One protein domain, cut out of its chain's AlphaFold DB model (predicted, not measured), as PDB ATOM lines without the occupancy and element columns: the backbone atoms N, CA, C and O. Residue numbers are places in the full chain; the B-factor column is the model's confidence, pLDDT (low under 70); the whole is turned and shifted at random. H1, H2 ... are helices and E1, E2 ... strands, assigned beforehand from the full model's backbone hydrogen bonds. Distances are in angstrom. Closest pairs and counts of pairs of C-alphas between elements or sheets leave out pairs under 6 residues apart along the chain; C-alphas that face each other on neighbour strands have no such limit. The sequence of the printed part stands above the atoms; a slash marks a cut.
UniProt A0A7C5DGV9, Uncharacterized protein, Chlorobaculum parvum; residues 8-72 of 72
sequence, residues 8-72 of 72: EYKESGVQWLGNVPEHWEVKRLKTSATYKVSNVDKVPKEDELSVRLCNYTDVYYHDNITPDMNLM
ATOM      1  N   GLU A   8      56.450  -6.228  19.012       97.75
ATOM      2  CA  GLU A   8      56.717  -6.362  20.448       97.75
ATOM      3  C   GLU A   8      55.574  -7.098  21.156       97.75
ATOM      4  O   GLU A   8      54.414  -7.049  20.722       97.75
ATOM      5  N   TYR A   9      55.914  -7.768  22.261       97.88
ATOM      6  CA  TYR A   9      55.000  -8.565  23.073       97.88
ATOM      7  C   TYR A   9      55.295  -8.399  24.567       97.88
ATOM      8  O   TYR A   9      56.456  -8.307  24.962       97.88
ATOM      9  N   LYS A  10      54.244  -8.524  25.379       97.50
ATOM     10  CA  LYS A  10      54.288  -8.586  26.845       97.50
ATOM     11  C   LYS A  10      53.642  -9.849  27.386       97.50
ATOM     12  O   LYS A  10      52.795 -10.456  26.728       97.50
ATOM     13  N   GLU A  11      53.984 -10.203  28.620       97.75
ATOM     14  CA  GLU A  11      53.284 -11.252  29.360       97.75
ATOM     15  C   GLU A  11      51.821 -10.852  29.604       97.75
ATOM     16  O   GLU A  11      51.527  -9.756  30.082       97.75
ATOM     17  N   SER A  12      50.880 -11.745  29.287       96.38
ATOM     18  CA  SER A  12      49.446 -11.468  29.471       96.38
ATOM     19  C   SER A  12      48.973 -11.533  30.926       96.38
ATOM     20  O   SER A  12      47.867 -11.088  31.226       96.38
ATOM     21  N   GLY A  13      49.754 -12.151  31.819       94.94
ATOM     22  CA  GLY A  13      49.315 -12.514  33.170       94.94
ATOM     23  C   GLY A  13      48.311 -13.678  33.219       94.94
ATOM     24  O   GLY A  13      47.829 -14.022  34.295       94.94
ATOM     25  N   VAL A  14      47.996 -14.306  32.076       94.62
ATOM     26  CA  VAL A  14      47.084 -15.453  31.967       94.62
ATOM     27  C   VAL A  14      47.877 -16.683  31.525       94.62
ATOM     28  O   VAL A  14      48.362 -16.746  30.397       94.62
ATOM     29  N   GLN A  15      47.990 -17.682  32.409       93.38
ATOM     30  CA  GLN A  15      48.909 -18.822  32.244       93.38
ATOM     31  C   GLN A  15      48.768 -19.549  30.898       93.38
ATOM     32  O   GLN A  15      49.769 -19.906  30.287       93.38
ATOM     33  N   TRP A  16      47.540 -19.768  30.425       96.31
ATOM     34  CA  TRP A  16      47.290 -20.499  29.180       96.31
ATOM     35  C   TRP A  16      47.462 -19.644  27.914       96.31
ATOM     36  O   TRP A  16      47.549 -20.200  26.823       96.31
ATOM     37  N   LEU A  17      47.503 -18.314  28.040       95.62
ATOM     38  CA  LEU A  17      47.527 -17.385  26.904       95.62
ATOM     39  C   LEU A  17      48.954 -16.987  26.498       95.62
ATOM     40  O   LEU A  17      49.201 -16.693  25.331       95.62
ATOM     41  N   GLY A  18      49.900 -16.993  27.442       96.25
ATOM     42  CA  GLY A  18      51.297 -16.640  27.179       96.25
ATOM     43  C   GLY A  18      51.484 -15.152  26.868       96.25
ATOM     44  O   GLY A  18      50.919 -14.296  27.555       96.25
ATOM     45  N   ASN A  19      52.295 -14.841  25.854       97.25
ATOM     46  CA  ASN A  19      52.628 -13.468  25.472       97.25
ATOM     47  C   ASN A  19      51.633 -12.895  24.455       97.25
ATOM     48  O   ASN A  19      51.244 -13.564  23.498       97.25
ATOM     49  N   VAL A  20      51.265 -11.629  24.636       97.12
ATOM     50  CA  VAL A  20      50.320 -10.879  23.793       97.12
ATOM     51  C   VAL A  20      50.988  -9.628  23.224       97.12
ATOM     52  O   VAL A  20      51.987  -9.183  23.784       97.12
ATOM     53  N   PRO A  21      50.480  -9.038  22.129       97.56
ATOM     54  CA  PRO A  21      51.084  -7.843  21.544       97.56
ATOM     55  C   PRO A  21      51.167  -6.686  22.545       97.56
ATOM     56  O   PRO A  21      50.210  -6.420  23.275       97.56
ATOM     57  N   GLU A  22      52.288  -5.965  22.543       97.81
ATOM     58  CA  GLU A  22      52.585  -4.917  23.536       97.81
ATOM     59  C   GLU A  22      51.472  -3.856  23.637       97.81
ATOM     60  O   GLU A  22      51.048  -3.463  24.723       97.81
ATOM     61  N   HIS A  23      50.930  -3.451  22.486       96.00
ATOM     62  CA  HIS A  23      49.905  -2.412  22.368       96.00
ATOM     63  C   HIS A  23      48.495  -2.846  22.810       96.00
ATOM     64  O   HIS A  23      47.578  -2.024  22.797       96.00
ATOM     65  N   TRP A  24      48.276  -4.117  23.163       95.62
ATOM     66  CA  TRP A  24      46.974  -4.568  23.662       95.62
ATOM     67  C   TRP A  24      46.717  -4.054  25.075       95.62
ATOM     68  O   TRP A  24      47.611  -3.998  25.915       95.62
ATOM     69  N   GLU A  25      45.470  -3.718  25.374       93.75
ATOM     70  CA  GLU A  25      45.068  -3.170  26.669       93.75
ATOM     71  C   GLU A  25      43.856  -3.910  27.236       93.75
ATOM     72  O   GLU A  25      42.994  -4.400  26.502       93.75
ATOM     73  N   VAL A  26      43.777  -3.982  28.565       92.31
ATOM     74  CA  VAL A  26      42.633  -4.591  29.249       92.31
ATOM     75  C   VAL A  26      41.483  -3.591  29.274       92.31
ATOM     76  O   VAL A  26      41.570  -2.530  29.891       92.31
ATOM     77  N   LYS A  27      40.373  -3.953  28.629       92.56
ATOM     78  CA  LYS A  27      39.150  -3.146  28.570       92.56
ATOM     79  C   LYS A  27      37.945  -3.936  29.055       92.56
ATOM     80  O   LYS A  27      37.882  -5.158  28.958       92.56
ATOM     81  N   ARG A  28      36.936  -3.219  29.554       90.44
ATOM     82  CA  ARG A  28      35.640  -3.827  29.879       90.44
ATOM     83  C   ARG A  28      34.966  -4.268  28.577       90.44
ATOM     84  O   ARG A  28      34.829  -3.467  27.660       90.44
ATOM     85  N   LEU A  29      34.474  -5.504  28.512       89.06
ATOM     86  CA  LEU A  29      33.853  -6.042  27.291       89.06
ATOM     87  C   LEU A  29      32.720  -5.147  26.753       89.06
ATOM     88  O   LEU A  29      32.649  -4.900  25.553       89.06
ATOM     89  N   LYS A  30      31.912  -4.560  27.650       87.44
ATOM     90  CA  LYS A  30      30.809  -3.645  27.297       87.44
ATOM     91  C   LYS A  30      31.224  -2.417  26.477       87.44
ATOM     92  O   LYS A  30      30.363  -1.772  25.898       87.44
ATOM     93  N   THR A  31      32.506  -2.042  26.496       93.00
ATOM     94  CA  THR A  31      33.026  -0.895  25.735       93.00
ATOM     95  C   THR A  31      33.659  -1.308  24.413       93.00
ATOM     96  O   THR A  31      34.008  -0.439  23.625       93.00
ATOM     97  N   SER A  32      33.855  -2.609  24.191       90.69
ATOM     98  CA  SER A  32      34.585  -3.146  23.034       90.69
ATOM     99  C   SER A  32      33.686  -3.946  22.088       90.69
ATOM    100  O   SER A  32      34.097  -4.252  20.975       90.69
ATOM    101  N   ALA A  33      32.464  -4.279  22.512       88.38
ATOM    102  CA  ALA A  33      31.500  -5.022  21.715       88.38
ATOM    103  C   ALA A  33      30.084  -4.467  21.894       88.38
ATOM    104  O   ALA A  33      29.662  -4.129  23.004       88.38
ATOM    105  N   THR A  34      29.324  -4.429  20.801       87.50
ATOM    106  CA  THR A  34      27.868  -4.285  20.851       87.50
ATOM    107  C   THR A  34      27.267  -5.661  21.098       87.50
ATOM    108  O   THR A  34      27.519  -6.589  20.334       87.50
ATOM    109  N   TYR A  35      26.464  -5.797  22.149       79.56
ATOM    110  CA  TYR A  35      25.726  -7.024  22.424       79.56
ATOM    111  C   TYR A  35      24.229  -6.750  22.317       79.56
ATOM    112  O   TYR A  35      23.735  -5.718  22.771       79.56
ATOM    113  N   LYS A  36      23.505  -7.679  21.693       78.50
ATOM    114  CA  LYS A  36      22.048  -7.736  21.765       78.50
ATOM    115  C   LYS A  36      21.708  -8.833  22.757       78.50
ATOM    116  O   LYS A  36      21.965 -10.001  22.483       78.50
ATOM    117  N   VAL A  37      21.159  -8.453  23.907       69.75
ATOM    118  CA  VAL A  37      20.498  -9.424  24.778       69.75
ATOM    119  C   VAL A  37      19.225  -9.816  24.052       69.75
ATOM    120  O   VAL A  37      18.255  -9.064  24.029       69.75
ATOM    121  N   SER A  38      19.255 -10.956  23.371       63.72
ATOM    122  CA  SER A  38      18.010 -11.613  23.023       63.72
ATOM    123  C   SER A  38      17.497 -12.196  24.328       63.72
ATOM    124  O   SER A  38      18.097 -13.119  24.880       63.72
ATOM    125  N   ASN A  39      16.396 -11.645  24.834       54.84
ATOM    126  CA  ASN A  39      15.473 -12.495  25.557       54.84
ATOM    127  C   ASN A  39      15.048 -13.510  24.501       54.84
ATOM    128  O   ASN A  39      14.243 -13.193  23.626       54.84
ATOM    129  N   VAL A  40      15.701 -14.669  24.481       58.12
ATOM    130  CA  VAL A  40      15.143 -15.820  23.792       58.12
ATOM    131  C   VAL A  40      13.924 -16.156  24.633       58.12
ATOM    132  O   VAL A  40      14.007 -16.939  25.579       58.12
ATOM    133  N   ASP A  41      12.812 -15.469  24.370       56.66
ATOM    134  CA  ASP A  41      11.521 -16.005  24.741       56.66
ATOM    135  C   ASP A  41      11.474 -17.343  24.020       56.66
ATOM    136  O   ASP A  41      11.375 -17.411  22.798       56.66
ATOM    137  N   LYS A  42      11.617 -18.427  24.785       62.75
ATOM    138  CA  LYS A  42      11.535 -19.807  24.287       62.75
ATOM    139  C   LYS A  42      10.110 -20.170  23.867       62.75
ATOM    140  O   LYS A  42       9.750 -21.341  23.855       62.75
ATOM    141  N   VAL A  43       9.278 -19.163  23.625       66.69
ATOM    142  CA  VAL A  43       7.913 -19.308  23.167       66.69
ATOM    143  C   VAL A  43       7.988 -19.209  21.648       66.69
ATOM    144  O   VAL A  43       8.072 -18.094  21.130       66.69
ATOM    145  N   PRO A  44       8.027 -20.347  20.934       66.31
ATOM    146  CA  PRO A  44       7.988 -20.325  19.483       66.31
ATOM    147  C   PRO A  44       6.705 -19.622  19.032       66.31
ATOM    148  O   PRO A  44       5.622 -19.919  19.547       66.31
ATOM    149  N   LYS A  45       6.818 -18.696  18.079       76.44
ATOM    150  CA  LYS A  45       5.647 -18.182  17.356       76.44
ATOM    151  C   LYS A  45       5.410 -19.029  16.111       76.44
ATOM    152  O   LYS A  45       6.354 -19.551  15.526       76.44
ATOM    153  N   GLU A  46       4.150 -19.176  15.711       76.62
ATOM    154  CA  GLU A  46       3.768 -20.024  14.571       76.62
ATOM    155  C   GLU A  46       4.395 -19.577  13.239       76.62
ATOM    156  O   GLU A  46       4.560 -20.394  12.337       76.62
ATOM    157  N   ASP A  47       4.762 -18.300  13.114       84.25
ATOM    158  CA  ASP A  47       5.361 -17.699  11.920       84.25
ATOM    159  C   ASP A  47       6.902 -17.672  11.936       84.25
ATOM    160  O   ASP A  47       7.524 -17.158  11.003       84.25
ATOM    161  N   GLU A  48       7.538 -18.236  12.966       79.06
ATOM    162  CA  GLU A  48       8.995 -18.248  13.095       79.06
ATOM    163  C   GLU A  48       9.626 -19.511  12.492       79.06
ATOM    164  O   GLU A  48       9.096 -20.623  12.542       79.06
ATOM    165  N   LEU A  49      10.818 -19.346  11.913       76.12
ATOM    166  CA  LEU A  49      11.621 -20.471  11.446       76.12
ATOM    167  C   LEU A  49      12.065 -21.306  12.647       76.12
ATOM    168  O   LEU A  49      12.785 -20.816  13.517       76.12
ATOM    169  N   SER A  50      11.682 -22.583  12.660       74.62
ATOM    170  CA  SER A  50      12.178 -23.529  13.654       74.62
ATOM    171  C   SER A  50      13.686 -23.701  13.474       74.62
ATOM    172  O   SER A  50      14.163 -24.168  12.435       74.62
ATOM    173  N   VAL A  51      14.439 -23.274  14.481       77.25
ATOM    174  CA  VAL A  51      15.888 -23.444  14.554       77.25
ATOM    175  C   VAL A  51      16.206 -24.474  15.620       77.25
ATOM    176  O   VAL A  51      15.552 -24.523  16.653       77.25
ATOM    177  N   ARG A  52      17.230 -25.289  15.372       80.69
ATOM    178  CA  ARG A  52      17.770 -26.194  16.383       80.69
ATOM    179  C   ARG A  52      18.615 -25.381  17.360       80.69
ATOM    180  O   ARG A  52      19.650 -24.851  16.945       80.69
ATOM    181  N   LEU A  53      18.204 -25.279  18.621       82.06
ATOM    182  CA  LEU A  53      18.908 -24.479  19.622       82.06
ATOM    183  C   LEU A  53      19.593 -25.370  20.677       82.06
ATOM    184  O   LEU A  53      19.014 -26.276  21.260       82.06
ATOM    185  N   CYS A  54      20.880 -25.107  20.918       83.50
ATOM    186  CA  CYS A  54      21.625 -25.707  22.023       83.50
ATOM    187  C   CYS A  54      21.493 -24.794  23.243       83.50
ATOM    188  O   CYS A  54      21.995 -23.665  23.242       83.50
ATOM    189  N   ASN A  55      20.818 -25.265  24.285       83.44
ATOM    190  CA  ASN A  55      20.644 -24.523  25.522       83.44
ATOM    191  C   ASN A  55      21.905 -24.606  26.390       83.44
ATOM    192  O   ASN A  55      22.717 -25.525  26.285       83.44
ATOM    193  N   TYR A  56      22.042 -23.658  27.319       80.50
ATOM    194  CA  TYR A  56      23.126 -23.674  28.305       80.50
ATOM    195  C   TYR A  56      23.161 -24.981  29.117       80.50
ATOM    196  O   TYR A  56      24.235 -25.499  29.405       80.50
ATOM    197  N   THR A  57      21.995 -25.539  29.449       84.94
ATOM    198  CA  THR A  57      21.883 -26.825  30.151       84.94
ATOM    199  C   THR A  57      22.445 -27.981  29.337       84.94
ATOM    200  O   THR A  57      23.050 -28.877  29.911       84.94
ATOM    201  N   ASP A  58      22.302 -27.945  28.012       87.88
ATOM    202  CA  ASP A  58      22.823 -29.000  27.142       87.88
ATOM    203  C   ASP A  58      24.351 -29.009  27.199       87.88
ATOM    204  O   ASP A  58      24.951 -30.068  27.340       87.88
ATOM    205  N   VAL A  59      24.978 -27.830  27.215       87.38
ATOM    206  CA  VAL A  59      26.432 -27.686  27.395       87.38
ATOM    207  C   VAL A  59      26.872 -28.051  28.814       87.38
ATOM    208  O   VAL A  59      27.949 -28.600  29.003       87.38
ATOM    209  N   TYR A  60      26.062 -27.741  29.825       88.31
ATOM    210  CA  TYR A  60      26.428 -27.994  31.219       88.31
ATOM    211  C   TYR A  60      26.396 -29.485  31.586       88.31
ATOM    212  O   TYR A  60      27.216 -29.936  32.382       88.31
ATOM    213  N   TYR A  61      25.450 -30.242  31.025       89.56
ATOM    214  CA  TYR A  61      25.242 -31.651  31.368       89.56
ATOM    215  C   TYR A  61      25.929 -32.644  30.427       89.56
ATOM    216  O   TYR A  61      25.892 -33.843  30.702       89.56
ATOM    217  N   HIS A  62      26.553 -32.181  29.343       87.69
ATOM    218  CA  HIS A  62      27.205 -33.059  28.377       87.69
ATOM    219  C   HIS A  62      28.639 -32.615  28.114       87.69
ATOM    220  O   HIS A  62      28.897 -31.469  27.757       87.69
ATOM    221  N   ASP A  63      29.565 -33.569  28.192       89.69
ATOM    222  CA  ASP A  63      30.967 -33.340  27.831       89.69
ATOM    223  C   ASP A  63      31.141 -33.051  26.329       89.69
ATOM    224  O   ASP A  63      32.129 -32.446  25.920       89.69
ATOM    225  N   ASN A  64      30.191 -33.492  25.493       90.12
ATOM    226  CA  ASN A  64      30.207 -33.308  24.045       90.12
ATOM    227  C   ASN A  64      28.799 -33.010  23.516       90.12
ATOM    228  O   ASN A  64      27.828 -33.607  23.976       90.12
ATOM    229  N   ILE A  65      28.711 -32.146  22.501       89.94
ATOM    230  CA  ILE A  65      27.469 -31.848  21.776       89.94
ATOM    231  C   ILE A  65      27.528 -32.497  20.395       89.94
ATOM    232  O   ILE A  65      28.436 -32.205  19.614       89.94
ATOM    233  N   THR A  66      26.563 -33.361  20.079       90.31
ATOM    234  CA  THR A  66      26.509 -34.098  18.811       90.31
ATOM    235  C   THR A  66      25.247 -33.775  17.996       90.31
ATOM    236  O   THR A  66      24.223 -33.374  18.555       90.31
ATOM    237  N   PRO A  67      25.279 -33.915  16.652       84.56
ATOM    238  CA  PRO A  67      24.142 -33.569  15.789       84.56
ATOM    239  C   PRO A  67      22.902 -34.458  15.961       84.56
ATOM    240  O   PRO A  67      21.828 -34.097  15.480       84.56
ATOM    241  N   ASP A  68      23.045 -35.626  16.578       88.88
ATOM    242  CA  ASP A  68      21.968 -36.575  16.869       88.88
ATOM    243  C   ASP A  68      21.224 -36.267  18.179       88.88
ATOM    244  O   ASP A  68      20.165 -36.842  18.431       88.88
ATOM    245  N   MET A  69      21.722 -35.321  18.984       87.38
ATOM    246  CA  MET A  69      21.045 -34.881  20.201       87.38
ATOM    247  C   MET A  69      19.734 -34.159  19.884       87.38
ATOM    248  O   MET A  69      19.629 -33.377  18.932       87.38
ATOM    249  N   ASN A  70      18.735 -34.384  20.737       82.62
ATOM    250  CA  ASN A  70      17.469 -33.665  20.681       82.62
ATOM    251  C   ASN A  70      17.631 -32.275  21.316       82.62
ATOM    252  O   ASN A  70      17.374 -32.084  22.502       82.62
ATOM    253  N   LEU A  71      18.127 -31.340  20.511       81.19
ATOM    254  CA  LEU A  71      18.319 -29.939  20.867       81.19
ATOM    255  C   LEU A  71      17.040 -29.154  20.538       81.19
ATOM    256  O   LEU A  71      16.543 -29.249  19.412       81.19
ATOM    257  N   MET A  72      16.524 -28.418  21.525       70.31
ATOM    258  CA  MET A  72      15.341 -27.555  21.415       70.31
ATOM    259  C   MET A  72      15.764 -26.148  21.044       70.31
ATOM    260  O   MET A  72      16.308 -25.466  21.947       70.31
TER     261      MET A  72
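AT A GLANCE: This is residues 8 to 72 of the 72 residues of an uncharacterized protein of Chlorobaculum parvum (UniProt A0A7C5DGV9). With little regular structure, the model is a small strand hairpin, E1 and E2, at one end and a loose loop with the short helix H1 towards the other, joined by a long link whose residues 27 to 41 stand free. The 65 printed residues hold E1, E2 and H1 in that order; the class is mixed, with only 12 residues in named elements. The whole is extended, with a radius of gyration of the C-alphas of 19.1 A, and spans 54 by 29 by 16 A.

HOW THE PARTS SIT: E1, residues 9 to 11, and E2, residues 19 to 21, form an antiparallel hairpin at 139 degrees. N 10 and O 20 are within hydrogen-bond range, 2.8 A. H1, residues 56 to 61, is apart from E1. In H1 every O i to N i+4 pair is within hydrogen-bond range.

IN THESE COORDINATES: E1 begins at C-alpha 9 (55.000, -8.565, 23.073); E1 and E2 each measure 7.0 A. H1 measures 8.8 A and ends at C-alpha 61 (25.242, -31.651, 31.368).

THE WHOLE: The farthest C-alphas, Glu 8 and Glu 46, are 55.0 A apart. The printed part has no cut. The link E2 to H1 is long, 34 residues. Residues 37 to 44 have pLDDT under 70.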